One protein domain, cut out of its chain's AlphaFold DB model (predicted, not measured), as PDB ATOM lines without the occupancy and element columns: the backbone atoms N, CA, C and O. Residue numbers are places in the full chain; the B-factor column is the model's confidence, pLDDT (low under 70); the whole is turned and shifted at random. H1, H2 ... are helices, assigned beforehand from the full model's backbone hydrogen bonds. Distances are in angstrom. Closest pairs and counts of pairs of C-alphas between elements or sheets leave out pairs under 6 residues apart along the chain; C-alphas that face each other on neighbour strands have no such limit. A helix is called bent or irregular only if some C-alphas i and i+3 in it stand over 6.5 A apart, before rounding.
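What this domain is: This is residues 139 to 224 of the 361 residues of the protein "Variable surface protein" of Plasmodium gonderi (UniProt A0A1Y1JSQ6). The longest helix, H2, makes a long helical hairpin with the kinked helix H1, and the short helix H5 packs on H2, running back along it. Two shorter helices, H3 and H4, lie by the end of H2 far from the hairpin's turn, and the turn itself sticks out with residues 159 to 164. The printed part has 86 residues with five named helices, H1 to H5 in order, and no named strand; its class is all helix. It is compact, with a radius of gyration of the C-alphas of 13.8 A and spans of 43 by 29 by 23 A.

Where its parts are: Find C-alpha 163 at (303.666, 130.903, 240.404); from there H2 runs 34.8 A to residue 185. H1, residues 139 to 158, starts at (280.229, 123.621, 225.524) and measures 26.7 A, with a kink of 66 degrees near residue 152. H1 is irregular, with C-alphas 149 and 152 7.4 A apart, and H2 only just, with C-alphas 163 and 166 6.51 A apart. Then come H3, residues 192 to 195, H4, residues 198 to 203, and H5, residues 206 to 212, ending at (294.432, 118.501, 248.206).

How they stand to each other: H2 touches H1, closest at the C-alphas of Trp 165 and Tyr 158, 6.6 A; this hairpin runs opposite ways at 38 degrees, only just a steep tilt. With residues 169 to 179 alone, H2 touches H5, opposite ways at a shallow tilt of 25 degrees; the C-alphas of Leu 176 and Glu 206 are closest, 6.2 A. H4 is close to H2 but not clearly touching, its closest C-alphas being Phe 201 and Lys 183, 6.8 A. H3 is likewise close to H2, at Cys 194 and Tyr 182, 7.8 A between C-alphas. Every O i to N i+4 pair is within hydrogen-bond range in H5; H2 has 18 of 19, H1 10 of 16 and H4 1 of 2, and H3 is too short for one.

The domain as a whole: The C-alphas of Ser 161 and Tyr 190 are farthest apart, 43.0 A. The printed part has no cut, and no link is long. Residues 213 to 224 hold no named element; pLDDT, 74.1 on average over the printed part, is under 70 at 27 residues, among them 216 to 224.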
ATOM      1  N   LYS A 139     278.898 123.040 225.256       92.06
ATOM      2  CA  LYS A 139     280.229 123.621 225.524       92.06
ATOM      3  C   LYS A 139     280.666 123.406 226.969       92.06
ATOM      4  O   LYS A 139     281.817 123.067 227.214       92.06
ATOM      5  N   GLU A 140     279.746 123.568 227.910       91.38
ATOM      6  CA  GLU A 140     280.001 123.322 229.328       91.38
ATOM      7  C   GLU A 140     280.165 121.823 229.607       91.38
ATOM      8  O   GLU A 140     281.069 121.419 230.337       91.38
ATOM      9  N   ILE A 141     279.356 120.980 228.959       89.00
ATOM     10  CA  ILE A 141     279.508 119.517 229.011       89.00
ATOM     11  C   ILE A 141     280.878 119.101 228.461       89.00
ATOM     12  O   ILE A 141     281.565 118.283 229.072       89.00
ATOM     13  N   LYS A 142     281.294 119.669 227.324       92.12
ATOM     14  CA  LYS A 142     282.626 119.457 226.748       92.12
ATOM     15  C   LYS A 142     283.717 119.853 227.738       92.12
ATOM     16  O   LYS A 142     284.597 119.043 228.004       92.12
ATOM     17  N   GLU A 143     283.617 121.043 228.327       92.88
ATOM     18  CA  GLU A 143     284.593 121.551 229.295       92.88
ATOM     19  C   GLU A 143     284.724 120.638 230.529       92.88
ATOM     20  O   GLU A 143     285.833 120.392 231.011       92.88
ATOM     21  N   LEU A 144     283.606 120.107 231.034       90.44
ATOM     22  CA  LEU A 144     283.608 119.161 232.149       90.44
ATOM     23  C   LEU A 144     284.226 117.817 231.744       90.44
ATOM     24  O   LEU A 144     284.956 117.204 232.520       90.44
ATOM     25  N   TYR A 145     283.956 117.359 230.521       88.75
ATOM     26  CA  TYR A 145     284.537 116.130 229.993       88.75
ATOM     27  C   TYR A 145     286.054 116.229 229.810       88.75
ATOM     28  O   TYR A 145     286.780 115.332 230.235       88.75
ATOM     29  N   GLU A 146     286.532 117.324 229.216       90.81
ATOM     30  CA  GLU A 146     287.959 117.638 229.068       90.81
ATOM     31  C   GLU A 146     288.650 117.644 230.433       90.81
ATOM     32  O   GLU A 146     289.640 116.943 230.622       90.81
ATOM     33  N   TYR A 147     288.054 118.319 231.422       88.75
ATOM     34  CA  TYR A 147     288.571 118.325 232.788       88.75
ATOM     35  C   TYR A 147     288.772 116.915 233.352       88.75
ATOM     36  O   TYR A 147     289.819 116.639 233.925       88.75
ATOM     37  N   TYR A 148     287.825 115.995 233.159       84.94
ATOM     38  CA  TYR A 148     287.987 114.622 233.642       84.94
ATOM     39  C   TYR A 148     289.092 113.839 232.934       84.94
ATOM     40  O   TYR A 148     289.741 113.007 233.566       84.94
ATOM     41  N   VAL A 149     289.318 114.101 231.646       84.50
ATOM     42  CA  VAL A 149     290.460 113.538 230.915       84.50
ATOM     43  C   VAL A 149     291.776 114.094 231.471       84.50
ATOM     44  O   VAL A 149     292.752 113.360 231.617       84.50
ATOM     45  N   ASP A 150     291.791 115.379 231.811       85.88
ATOM     46  CA  ASP A 150     293.005 116.112 232.166       85.88
ATOM     47  C   ASP A 150     293.352 116.032 233.656       85.88
ATOM     48  O   ASP A 150     294.505 116.230 234.040       85.88
ATOM     49  N   ARG A 151     292.377 115.687 234.503       81.31
ATOM     50  CA  ARG A 151     292.445 115.713 235.971       81.31
ATOM     51  C   ARG A 151     293.702 115.065 236.539       81.31
ATOM     52  O   ARG A 151     294.374 115.647 237.385       81.31
ATOM     53  N   ASN A 152     294.051 113.878 236.047       78.38
ATOM     54  CA  ASN A 152     295.204 113.121 236.545       78.38
ATOM     55  C   ASN A 152     296.553 113.767 236.188       78.38
ATOM     56  O   ASN A 152     297.568 113.431 236.790       78.38
ATOM     57  N   HIS A 153     296.571 114.705 235.240       80.62
ATOM     58  CA  HIS A 153     297.765 115.427 234.808       80.62
ATOM     59  C   HIS A 153     297.956 116.757 235.545       80.62
ATOM     60  O   HIS A 153     299.046 117.318 235.479       80.62
ATOM     61  N   ILE A 154     296.952 117.242 236.286       80.00
ATOM     62  CA  ILE A 154     297.040 118.498 237.053       80.00
ATOM     63  C   ILE A 154     298.159 118.417 238.102       80.00
ATOM     64  O   ILE A 154     298.922 119.367 238.271       80.00
ATOM     65  N   ASN A 155     298.325 117.252 238.738       73.69
ATOM     66  CA  ASN A 155     299.379 117.011 239.729       73.69
ATOM     67  C   ASN A 155     300.795 117.237 239.176       73.69
ATOM     68  O   ASN A 155     301.688 117.582 239.942       73.69
ATOM     69  N   ASN A 156     301.009 117.085 237.864       74.88
ATOM     70  CA  ASN A 156     302.328 117.281 237.260       74.88
ATOM     71  C   ASN A 156     302.766 118.752 237.278       74.88
ATOM     72  O   ASN A 156     303.959 119.023 237.248       74.88
ATOM     73  N   PHE A 157     301.820 119.692 237.349       71.31
ATOM     74  CA  PHE A 157     302.109 121.129 237.374       71.31
ATOM     75  C   PHE A 157     302.271 121.678 238.796       71.31
ATOM     76  O   PHE A 157     302.896 122.723 238.976       71.31
ATOM     77  N   TYR A 158     301.736 120.969 239.797       65.44
ATOM     78  CA  TYR A 158     301.754 121.385 241.203       65.44
ATOM     79  C   TYR A 158     303.169 121.495 241.777       65.44
ATOM     80  O   TYR A 158     303.469 122.421 242.518       65.44
ATOM     81  N   TYR A 159     304.053 120.563 241.420       62.12
ATOM     82  CA  TYR A 159     305.383 120.462 242.023       62.12
ATOM     83  C   TYR A 159     306.427 121.409 241.406       62.12
ATOM     84  O   TYR A 159     307.570 121.417 241.859       62.12
ATOM     85  N   ASN A 160     306.057 122.196 240.387       58.88
ATOM     86  CA  ASN A 160     307.034 122.858 239.520       58.88
ATOM     87  C   ASN A 160     307.254 124.353 239.806       58.88
ATOM     88  O   ASN A 160     308.318 124.850 239.444       58.88
ATOM     89  N   SER A 161     306.322 125.078 240.446       58.81
ATOM     90  CA  SER A 161     306.547 126.467 240.899       58.81
ATOM     91  C   SER A 161     305.420 127.005 241.796       58.81
ATOM     92  O   SER A 161     304.261 126.625 241.633       58.81
ATOM     93  N   ASP A 162     305.745 127.960 242.676       61.84
ATOM     94  CA  ASP A 162     304.746 128.729 243.439       61.84
ATOM     95  C   ASP A 162     303.858 129.594 242.515       61.84
ATOM     96  O   ASP A 162     302.662 129.734 242.761       61.84
ATOM     97  N   ASP A 163     304.401 130.097 241.398       66.31
ATOM     98  CA  ASP A 163     303.666 130.903 240.404       66.31
ATOM     99  C   ASP A 163     302.580 130.101 239.655       66.31
ATOM    100  O   ASP A 163     301.612 130.658 239.125       66.31
ATOM    101  N   ASN A 164     302.708 128.773 239.603       71.88
ATOM    102  CA  ASN A 164     301.691 127.898 239.027       71.88
ATOM    103  C   ASN A 164     300.508 127.691 239.985       71.88
ATOM    104  O   ASN A 164     299.418 127.351 239.526       71.88
ATOM    105  N   TRP A 165     300.689 127.914 241.291       77.62
ATOM    106  CA  TRP A 165     299.690 127.582 242.306       77.62
ATOM    107  C   TRP A 165     298.402 128.402 242.159       77.62
ATOM    108  O   TRP A 165     297.321 127.820 242.066       77.62
ATOM    109  N   ASP A 166     298.504 129.732 242.041       80.50
ATOM    110  CA  ASP A 166     297.333 130.610 241.881       80.50
ATOM    111  C   ASP A 166     296.544 130.271 240.606       80.50
ATOM    112  O   ASP A 166     295.312 130.192 240.617       80.50
ATOM    113  N   ASN A 167     297.259 130.002 239.511       83.88
ATOM    114  CA  ASN A 167     296.663 129.634 238.228       83.88
ATOM    115  C   ASN A 167     295.940 128.280 238.303       83.88
ATOM    116  O   ASN A 167     294.809 128.153 237.826       83.88
ATOM    117  N   ILE A 168     296.551 127.286 238.955       83.94
ATOM    118  CA  ILE A 168     295.940 125.973 239.185       83.94
ATOM    119  C   ILE A 168     294.699 126.111 240.070       83.94
ATOM    120  O   ILE A 168     293.656 125.548 239.745       83.94
ATOM    121  N   CYS A 169     294.761 126.881 241.155       84.38
ATOM    122  CA  CYS A 169     293.619 127.060 242.046       84.38
ATOM    123  C   CYS A 169     292.464 127.813 241.381       84.38
ATOM    124  O   CYS A 169     291.304 127.427 241.555       84.38
ATOM    125  N   ALA A 170     292.752 128.832 240.566       86.94
ATOM    126  CA  ALA A 170     291.739 129.509 239.760       86.94
ATOM    127  C   ALA A 170     291.074 128.546 238.761       86.94
ATOM    128  O   ALA A 170     289.842 128.496 238.669       86.94
ATOM    129  N   TYR A 171     291.876 127.730 238.068       87.69
ATOM    130  CA  TYR A 171     291.389 126.684 237.171       87.69
ATOM    131  C   TYR A 171     290.499 125.678 237.918       87.69
ATOM    132  O   TYR A 171     289.343 125.477 237.539       87.69
ATOM    133  N   LEU A 172     290.977 125.107 239.028       87.94
ATOM    134  CA  LEU A 172     290.238 124.130 239.830       87.94
ATOM    135  C   LEU A 172     288.937 124.714 240.397       87.94
ATOM    136  O   LEU A 172     287.912 124.038 240.345       87.94
ATOM    137  N   LYS A 173     288.926 125.974 240.861       87.44
ATOM    138  CA  LYS A 173     287.702 126.660 241.325       87.44
ATOM    139  C   LYS A 173     286.653 126.717 240.213       87.44
ATOM    140  O   LYS A 173     285.485 126.402 240.446       87.44
ATOM    141  N   LYS A 174     287.059 127.062 238.983       89.75
ATOM    142  CA  LYS A 174     286.162 127.082 237.817       89.75
ATOM    143  C   LYS A 174     285.580 125.690 237.534       89.75
ATOM    144  O   LYS A 174     284.369 125.564 237.352       89.75
ATOM    145  N   LYS A 175     286.420 124.648 237.532       89.00
ATOM    146  CA  LYS A 175     285.986 123.264 237.257       89.00
ATOM    147  C   LYS A 175     285.115 122.684 238.373       89.00
ATOM    148  O   LYS A 175     284.159 121.975 238.076       89.00
ATOM    149  N   LEU A 176     285.370 123.043 239.631       86.31
ATOM    150  CA  LEU A 176     284.554 122.645 240.782       86.31
ATOM    151  C   LEU A 176     283.119 123.179 240.668       86.31
ATOM    152  O   LEU A 176     282.159 122.430 240.844       86.31
ATOM    153  N   ASN A 177     282.965 124.454 240.303       86.69
ATOM    154  CA  ASN A 177     281.650 125.055 240.074       86.69
ATOM    155  C   ASN A 177     280.888 124.344 238.947       86.69
ATOM    156  O   ASN A 177     279.685 124.100 239.057       86.69
ATOM    157  N   LEU A 178     281.597 123.985 237.872       87.81
ATOM    158  CA  LEU A 178     281.032 123.240 236.753       87.81
ATOM    159  C   LEU A 178     280.589 121.834 237.187       87.81
ATOM    160  O   LEU A 178     279.464 121.430 236.907       87.81
ATOM    161  N   TYR A 179     281.428 121.118 237.938       86.31
ATOM    162  CA  TYR A 179     281.107 119.801 238.483       86.31
ATOM    163  C   TYR A 179     279.804 119.810 239.287       86.31
ATOM    164  O   TYR A 179     278.918 119.002 239.009       86.31
ATOM    165  N   TYR A 180     279.656 120.724 240.250       83.75
ATOM    166  CA  TYR A 180     278.472 120.747 241.116       83.75
ATOM    167  C   TYR A 180     277.198 121.105 240.359       83.75
ATOM    168  O   TYR A 180     276.180 120.436 240.539       83.75
ATOM    169  N   ARG A 181     277.274 122.064 239.426       84.19
ATOM    170  CA  ARG A 181     276.146 122.418 238.552       84.19
ATOM    171  C   ARG A 181     275.573 121.193 237.836       84.19
ATOM    172  O   ARG A 181     274.355 120.994 237.823       84.19
ATOM    173  N   TYR A 182     276.440 120.353 237.268       83.62
ATOM    174  CA  TYR A 182     276.009 119.143 236.568       83.62
ATOM    175  C   TYR A 182     275.655 118.003 237.521       83.62
ATOM    176  O   TYR A 182     274.651 117.335 237.288       83.62
ATOM    177  N   LYS A 183     276.397 117.803 238.615       82.94
ATOM    178  CA  LYS A 183     276.089 116.780 239.626       82.94
ATOM    179  C   LYS A 183     274.680 116.957 240.187       82.94
ATOM    180  O   LYS A 183     273.917 115.993 240.229       82.94
ATOM    181  N   ASP A 184     274.309 118.184 240.546       78.94
ATOM    182  CA  ASP A 184     272.972 118.489 241.054       78.94
ATOM    183  C   ASP A 184     271.889 118.311 239.992       78.94
ATOM    184  O   ASP A 184     270.825 117.745 240.262       78.94
ATOM    185  N   SER A 185     272.181 118.723 238.758       75.88
ATOM    186  CA  SER A 185     271.284 118.550 237.611       75.88
ATOM    187  C   SER A 185     271.109 117.083 237.194       75.88
ATOM    188  O   SER A 185     270.103 116.743 236.558       75.88
ATOM    189  N   CYS A 186     272.057 116.223 237.583       77.44
ATOM    190  CA  CYS A 186     272.145 114.796 237.279       77.44
ATOM    191  C   CYS A 186     271.699 113.868 238.416       77.44
ATOM    192  O   CYS A 186     271.984 112.671 238.378       77.44
ATOM    193  N   LYS A 187     270.901 114.363 239.373       71.31
ATOM    194  CA  LYS A 187     270.195 113.512 240.359       71.31
ATOM    195  C   LYS A 187     269.319 112.431 239.703       71.31
ATOM    196  O   LYS A 187     269.025 111.413 240.322       71.31
ATOM    197  N   SER A 188     268.928 112.636 238.443       67.62
ATOM    198  CA  SER A 188     268.261 111.645 237.600       67.62
ATOM    199  C   SER A 188     269.211 111.142 236.497       67.62
ATOM    200  O   SER A 188     269.611 111.937 235.644       67.62
ATOM    201  N   PRO A 189     269.541 109.836 236.446       61.97
ATOM    202  CA  PRO A 189     270.493 109.279 235.477       61.97
ATOM    203  C   PRO A 189     269.935 109.177 234.046       61.97
ATOM    204  O   PRO A 189     270.649 108.793 233.122       61.97
ATOM    205  N   TYR A 190     268.653 109.491 233.840       63.84
ATOM    206  CA  TYR A 190     267.975 109.304 232.554       63.84
ATOM    207  C   TYR A 190     268.272 110.406 231.533       63.84
ATOM    208  O   TYR A 190     268.083 110.197 230.334       63.84
ATOM    209  N   LYS A 191     268.762 111.558 231.996       71.12
ATOM    210  CA  LYS A 191     269.238 112.641 231.133       71.12
ATOM    211  C   LYS A 191     270.469 112.181 230.352       71.12
ATOM    212  O   LYS A 191     271.399 111.612 230.923       71.12
ATOM    213  N   ASN A 192     270.473 112.398 229.038       69.31
ATOM    214  CA  ASN A 192     271.525 111.868 228.168       69.31
ATOM    215  C   ASN A 192     272.897 112.459 228.509       69.31
ATOM    216  O   ASN A 192     273.893 111.753 228.412       69.31
ATOM    217  N   GLU A 193     272.960 113.724 228.919       69.88
ATOM    218  CA  GLU A 193     274.172 114.397 229.392       69.88
ATOM    219  C   GLU A 193     274.740 113.739 230.656       69.88
ATOM    220  O   GLU A 193     275.950 113.602 230.802       69.88
ATOM    221  N   CYS A 194     273.878 113.222 231.532       75.94
ATOM    222  CA  CYS A 194     274.292 112.574 232.772       75.94
ATOM    223  C   CYS A 194     274.900 111.191 232.536       75.94
ATOM    224  O   CYS A 194     275.738 110.753 233.320       75.94
ATOM    225  N   LYS A 195     274.548 110.522 231.432       77.50
ATOM    226  CA  LYS A 195     275.156 109.237 231.050       77.50
ATOM    227  C   LYS A 195     276.657 109.364 230.778       77.50
ATOM    228  O   LYS A 195     277.385 108.422 231.053       77.50
ATOM    229  N   LEU A 196     277.124 110.523 230.296       76.12
ATOM    230  CA  LEU A 196     278.554 110.778 230.061       76.12
ATOM    231  C   LEU A 196     279.377 110.797 231.356       76.12
ATOM    232  O   LEU A 196     280.574 110.522 231.319       76.12
ATOM    233  N   PHE A 197     278.740 111.124 232.481       77.19
ATOM    234  CA  PHE A 197     279.412 111.389 233.754       77.19
ATOM    235  C   PHE A 197     278.947 110.484 234.897       77.19
ATOM    236  O   PHE A 197     279.431 110.631 236.015       77.19
ATOM    237  N   HIS A 198     278.014 109.566 234.646       71.00
ATOM    238  CA  HIS A 198     277.363 108.762 235.678       71.00
ATOM    239  C   HIS A 198     278.367 108.017 236.568       71.00
ATOM    240  O   HIS A 198     278.272 108.087 237.793       71.00
ATOM    241  N   ASP A 199     279.355 107.355 235.969       67.25
ATOM    242  CA  ASP A 199     280.365 106.611 236.726       67.25
ATOM    243  C   ASP A 199     281.401 107.553 237.340       67.25
ATOM    244  O   ASP A 199     281.854 107.349 238.468       67.25
ATOM    245  N   THR A 200     281.716 108.642 236.642       70.06
ATOM    246  CA  THR A 200     282.673 109.650 237.092       70.06
ATOM    247  C   THR A 200     282.194 110.367 238.354       70.06
ATOM    248  O   THR A 200     282.951 110.471 239.316       70.06
ATOM    249  N   PHE A 201     280.920 110.771 238.409       71.38
ATOM    250  CA  PHE A 201     280.312 111.408 239.581       71.38
ATOM    251  C   PHE A 201     280.247 110.489 240.804       71.38
ATOM    252  O   PHE A 201     280.249 110.983 241.931       71.38
ATOM    253  N   LYS A 202     280.194 109.166 240.600       68.75
ATOM    254  CA  LYS A 202     280.203 108.178 241.689       68.75
ATOM    255  C   LYS A 202     281.595 107.933 242.259       68.75
ATOM    256  O   LYS A 202     281.718 107.602 243.432       68.75
ATOM    257  N   THR A 203     282.623 108.048 241.424       63.28
ATOM    258  CA  THR A 203     283.992 107.620 241.746       63.28
ATOM    259  C   THR A 203     284.914 108.774 242.123       63.28
ATOM    260  O   THR A 203     285.901 108.556 242.820       63.28
ATOM    261  N   HIS A 204     284.585 110.006 241.726       66.38
ATOM    262  CA  HIS A 204     285.436 111.171 241.944       66.38
ATOM    263  C   HIS A 204     284.729 112.231 242.791       66.38
ATOM    264  O   HIS A 204     283.634 112.704 242.473       66.38
ATOM    265  N   ASN A 205     285.393 112.621 243.882       70.25
ATOM    266  CA  ASN A 205     285.015 113.770 244.691       70.25
ATOM    267  C   ASN A 205     285.920 114.952 244.320       70.25
ATOM    268  O   ASN A 205     287.103 114.966 244.663       70.25
ATOM    269  N   GLU A 206     285.382 115.935 243.600       71.62
ATOM    270  CA  GLU A 206     286.155 117.106 243.165       71.62
ATOM    271  C   GLU A 206     286.537 118.037 244.315       71.62
ATOM    272  O   GLU A 206     287.575 118.692 244.246       71.62
ATOM    273  N   LEU A 207     285.785 118.009 245.419       65.62
ATOM    274  CA  LEU A 207     286.150 118.717 246.644       65.62
ATOM    275  C   LEU A 207     287.447 118.160 247.241       65.62
ATOM    276  O   LEU A 207     288.253 118.911 247.777       65.62
ATOM    277  N   LEU A 208     287.680 116.849 247.100       66.19
ATOM    278  CA  LEU A 208     288.915 116.217 247.562       66.19
ATOM    279  C   LEU A 208     290.121 116.748 246.781       66.19
ATOM    280  O   LEU A 208     291.131 117.081 247.393       66.19
ATOM    281  N   LEU A 209     290.015 116.859 245.452       72.62
ATOM    282  CA  LEU A 209     291.100 117.402 244.634       72.62
ATOM    283  C   LEU A 209     291.326 118.879 244.961       72.62
ATOM    284  O   LEU A 209     292.449 119.264 245.245       72.62
ATOM    285  N   PHE A 210     290.265 119.686 245.018       73.00
ATOM    286  CA  PHE A 210     290.366 121.104 245.365       73.00
ATOM    287  C   PHE A 210     291.047 121.334 246.727       73.00
ATOM    288  O   PHE A 210     291.920 122.192 246.854       73.00
ATOM    289  N   ASN A 211     290.694 120.522 247.726       70.56
ATOM    290  CA  ASN A 211     291.284 120.593 249.060       70.56
ATOM    291  C   ASN A 211     292.718 120.053 249.102       70.56
ATOM    292  O   ASN A 211     293.527 120.580 249.851       70.56
ATOM    293  N   THR A 212     293.059 119.045 248.288       68.88
ATOM    294  CA  THR A 212     294.432 118.501 248.206       68.88
ATOM    295  C   THR A 212     295.441 119.567 247.777       68.88
ATOM    296  O   THR A 212     296.596 119.519 248.180       68.88
ATOM    297  N   PHE A 213     295.007 120.544 246.981       73.44
ATOM    298  CA  PHE A 213     295.844 121.656 246.530       73.44
ATOM    299  C   PHE A 213     295.843 122.851 247.505       73.44
ATOM    300  O   PHE A 213     296.458 123.874 247.208       73.44
ATOM    301  N   ASP A 214     295.151 122.743 248.649       75.25
ATOM    302  CA  ASP A 214     294.965 123.801 249.654       75.25
ATOM    303  C   ASP A 214     294.402 125.124 249.098       75.25
ATOM    304  O   ASP A 214     294.530 126.192 249.704       75.25
ATOM    305  N   CYS A 215     293.686 125.064 247.970       76.38
ATOM    306  CA  CYS A 215     293.121 126.241 247.304       76.38
ATOM    307  C   CYS A 215     292.111 127.019 248.172       76.38
ATOM    308  O   CYS A 215     291.823 128.184 247.899       76.38
ATOM    309  N   GLY A 216     291.577 126.399 249.232       61.78
ATOM    310  CA  GLY A 216     290.658 127.025 250.186       61.78
ATOM    311  C   GLY A 216     291.321 127.898 251.260       61.78
ATOM    312  O   GLY A 216     290.624 128.696 251.880       61.78
ATOM    313  N   GLN A 217     292.636 127.787 251.488       59.66
ATOM    314  CA  GLN A 217     293.290 128.429 252.640       59.66
ATOM    315  C   GLN A 217     293.798 129.861 252.380       59.66
ATOM    316  O   GLN A 217     294.064 130.588 253.334       59.66
ATOM    317  N   LYS A 218     293.911 130.304 251.116       47.53
ATOM    318  CA  LYS A 218     294.392 131.663 250.761       47.53
ATOM    319  C   LYS A 218     293.392 132.533 249.983       47.53
ATOM    320  O   LYS A 218     293.681 133.698 249.726       47.53
ATOM    321  N   GLY A 219     292.214 132.013 249.632       42.00
ATOM    322  CA  GLY A 219     291.174 132.772 248.928       42.00
ATOM    323  C   GLY A 219     290.279 133.558 249.889       42.00
ATOM    324  O   GLY A 219     289.423 132.976 250.551       42.00
ATOM    325  N   SER A 220     290.475 134.873 249.944       40.19
ATOM    326  CA  SER A 220     289.668 135.858 250.675       40.19
ATOM    327  C   SER A 220     288.150 135.720 250.456       40.19
ATOM    328  O   SER A 220     287.697 135.629 249.316       40.19
ATOM    329  N   GLU A 221     287.402 135.762 251.566       42.12
ATOM    330  CA  GLU A 221     285.971 136.091 251.782       42.12
ATOM    331  C   GLU A 221     284.855 135.380 250.977       42.12
ATOM    332  O   GLU A 221     283.737 135.287 251.479       42.12
ATOM    333  N   GLU A 222     285.106 134.771 249.817       44.22
ATOM    334  CA  GLU A 222     284.070 134.049 249.046       44.22
ATOM    335  C   GLU A 222     283.919 132.565 249.426       44.22
ATOM    336  O   GLU A 222     282.923 131.922 249.090       44.22
ATOM    337  N   THR A 223     284.889 131.998 250.144       42.41
ATOM    338  CA  THR A 223     284.884 130.595 250.602       42.41
ATOM    339  C   THR A 223     283.779 130.300 251.616       42.41
ATOM    340  O   THR A 223     283.307 129.166 251.689       42.41
ATOM    341  N   SER A 224     283.286 131.319 252.328       39.38
ATOM    342  CA  SER A 224     282.193 131.171 253.298       39.38
ATOM    343  C   SER A 224     280.862 130.776 252.633       39.38
ATOM    344  O   SER A 224     280.100 129.982 253.180       39.38
TER     345      SER A 224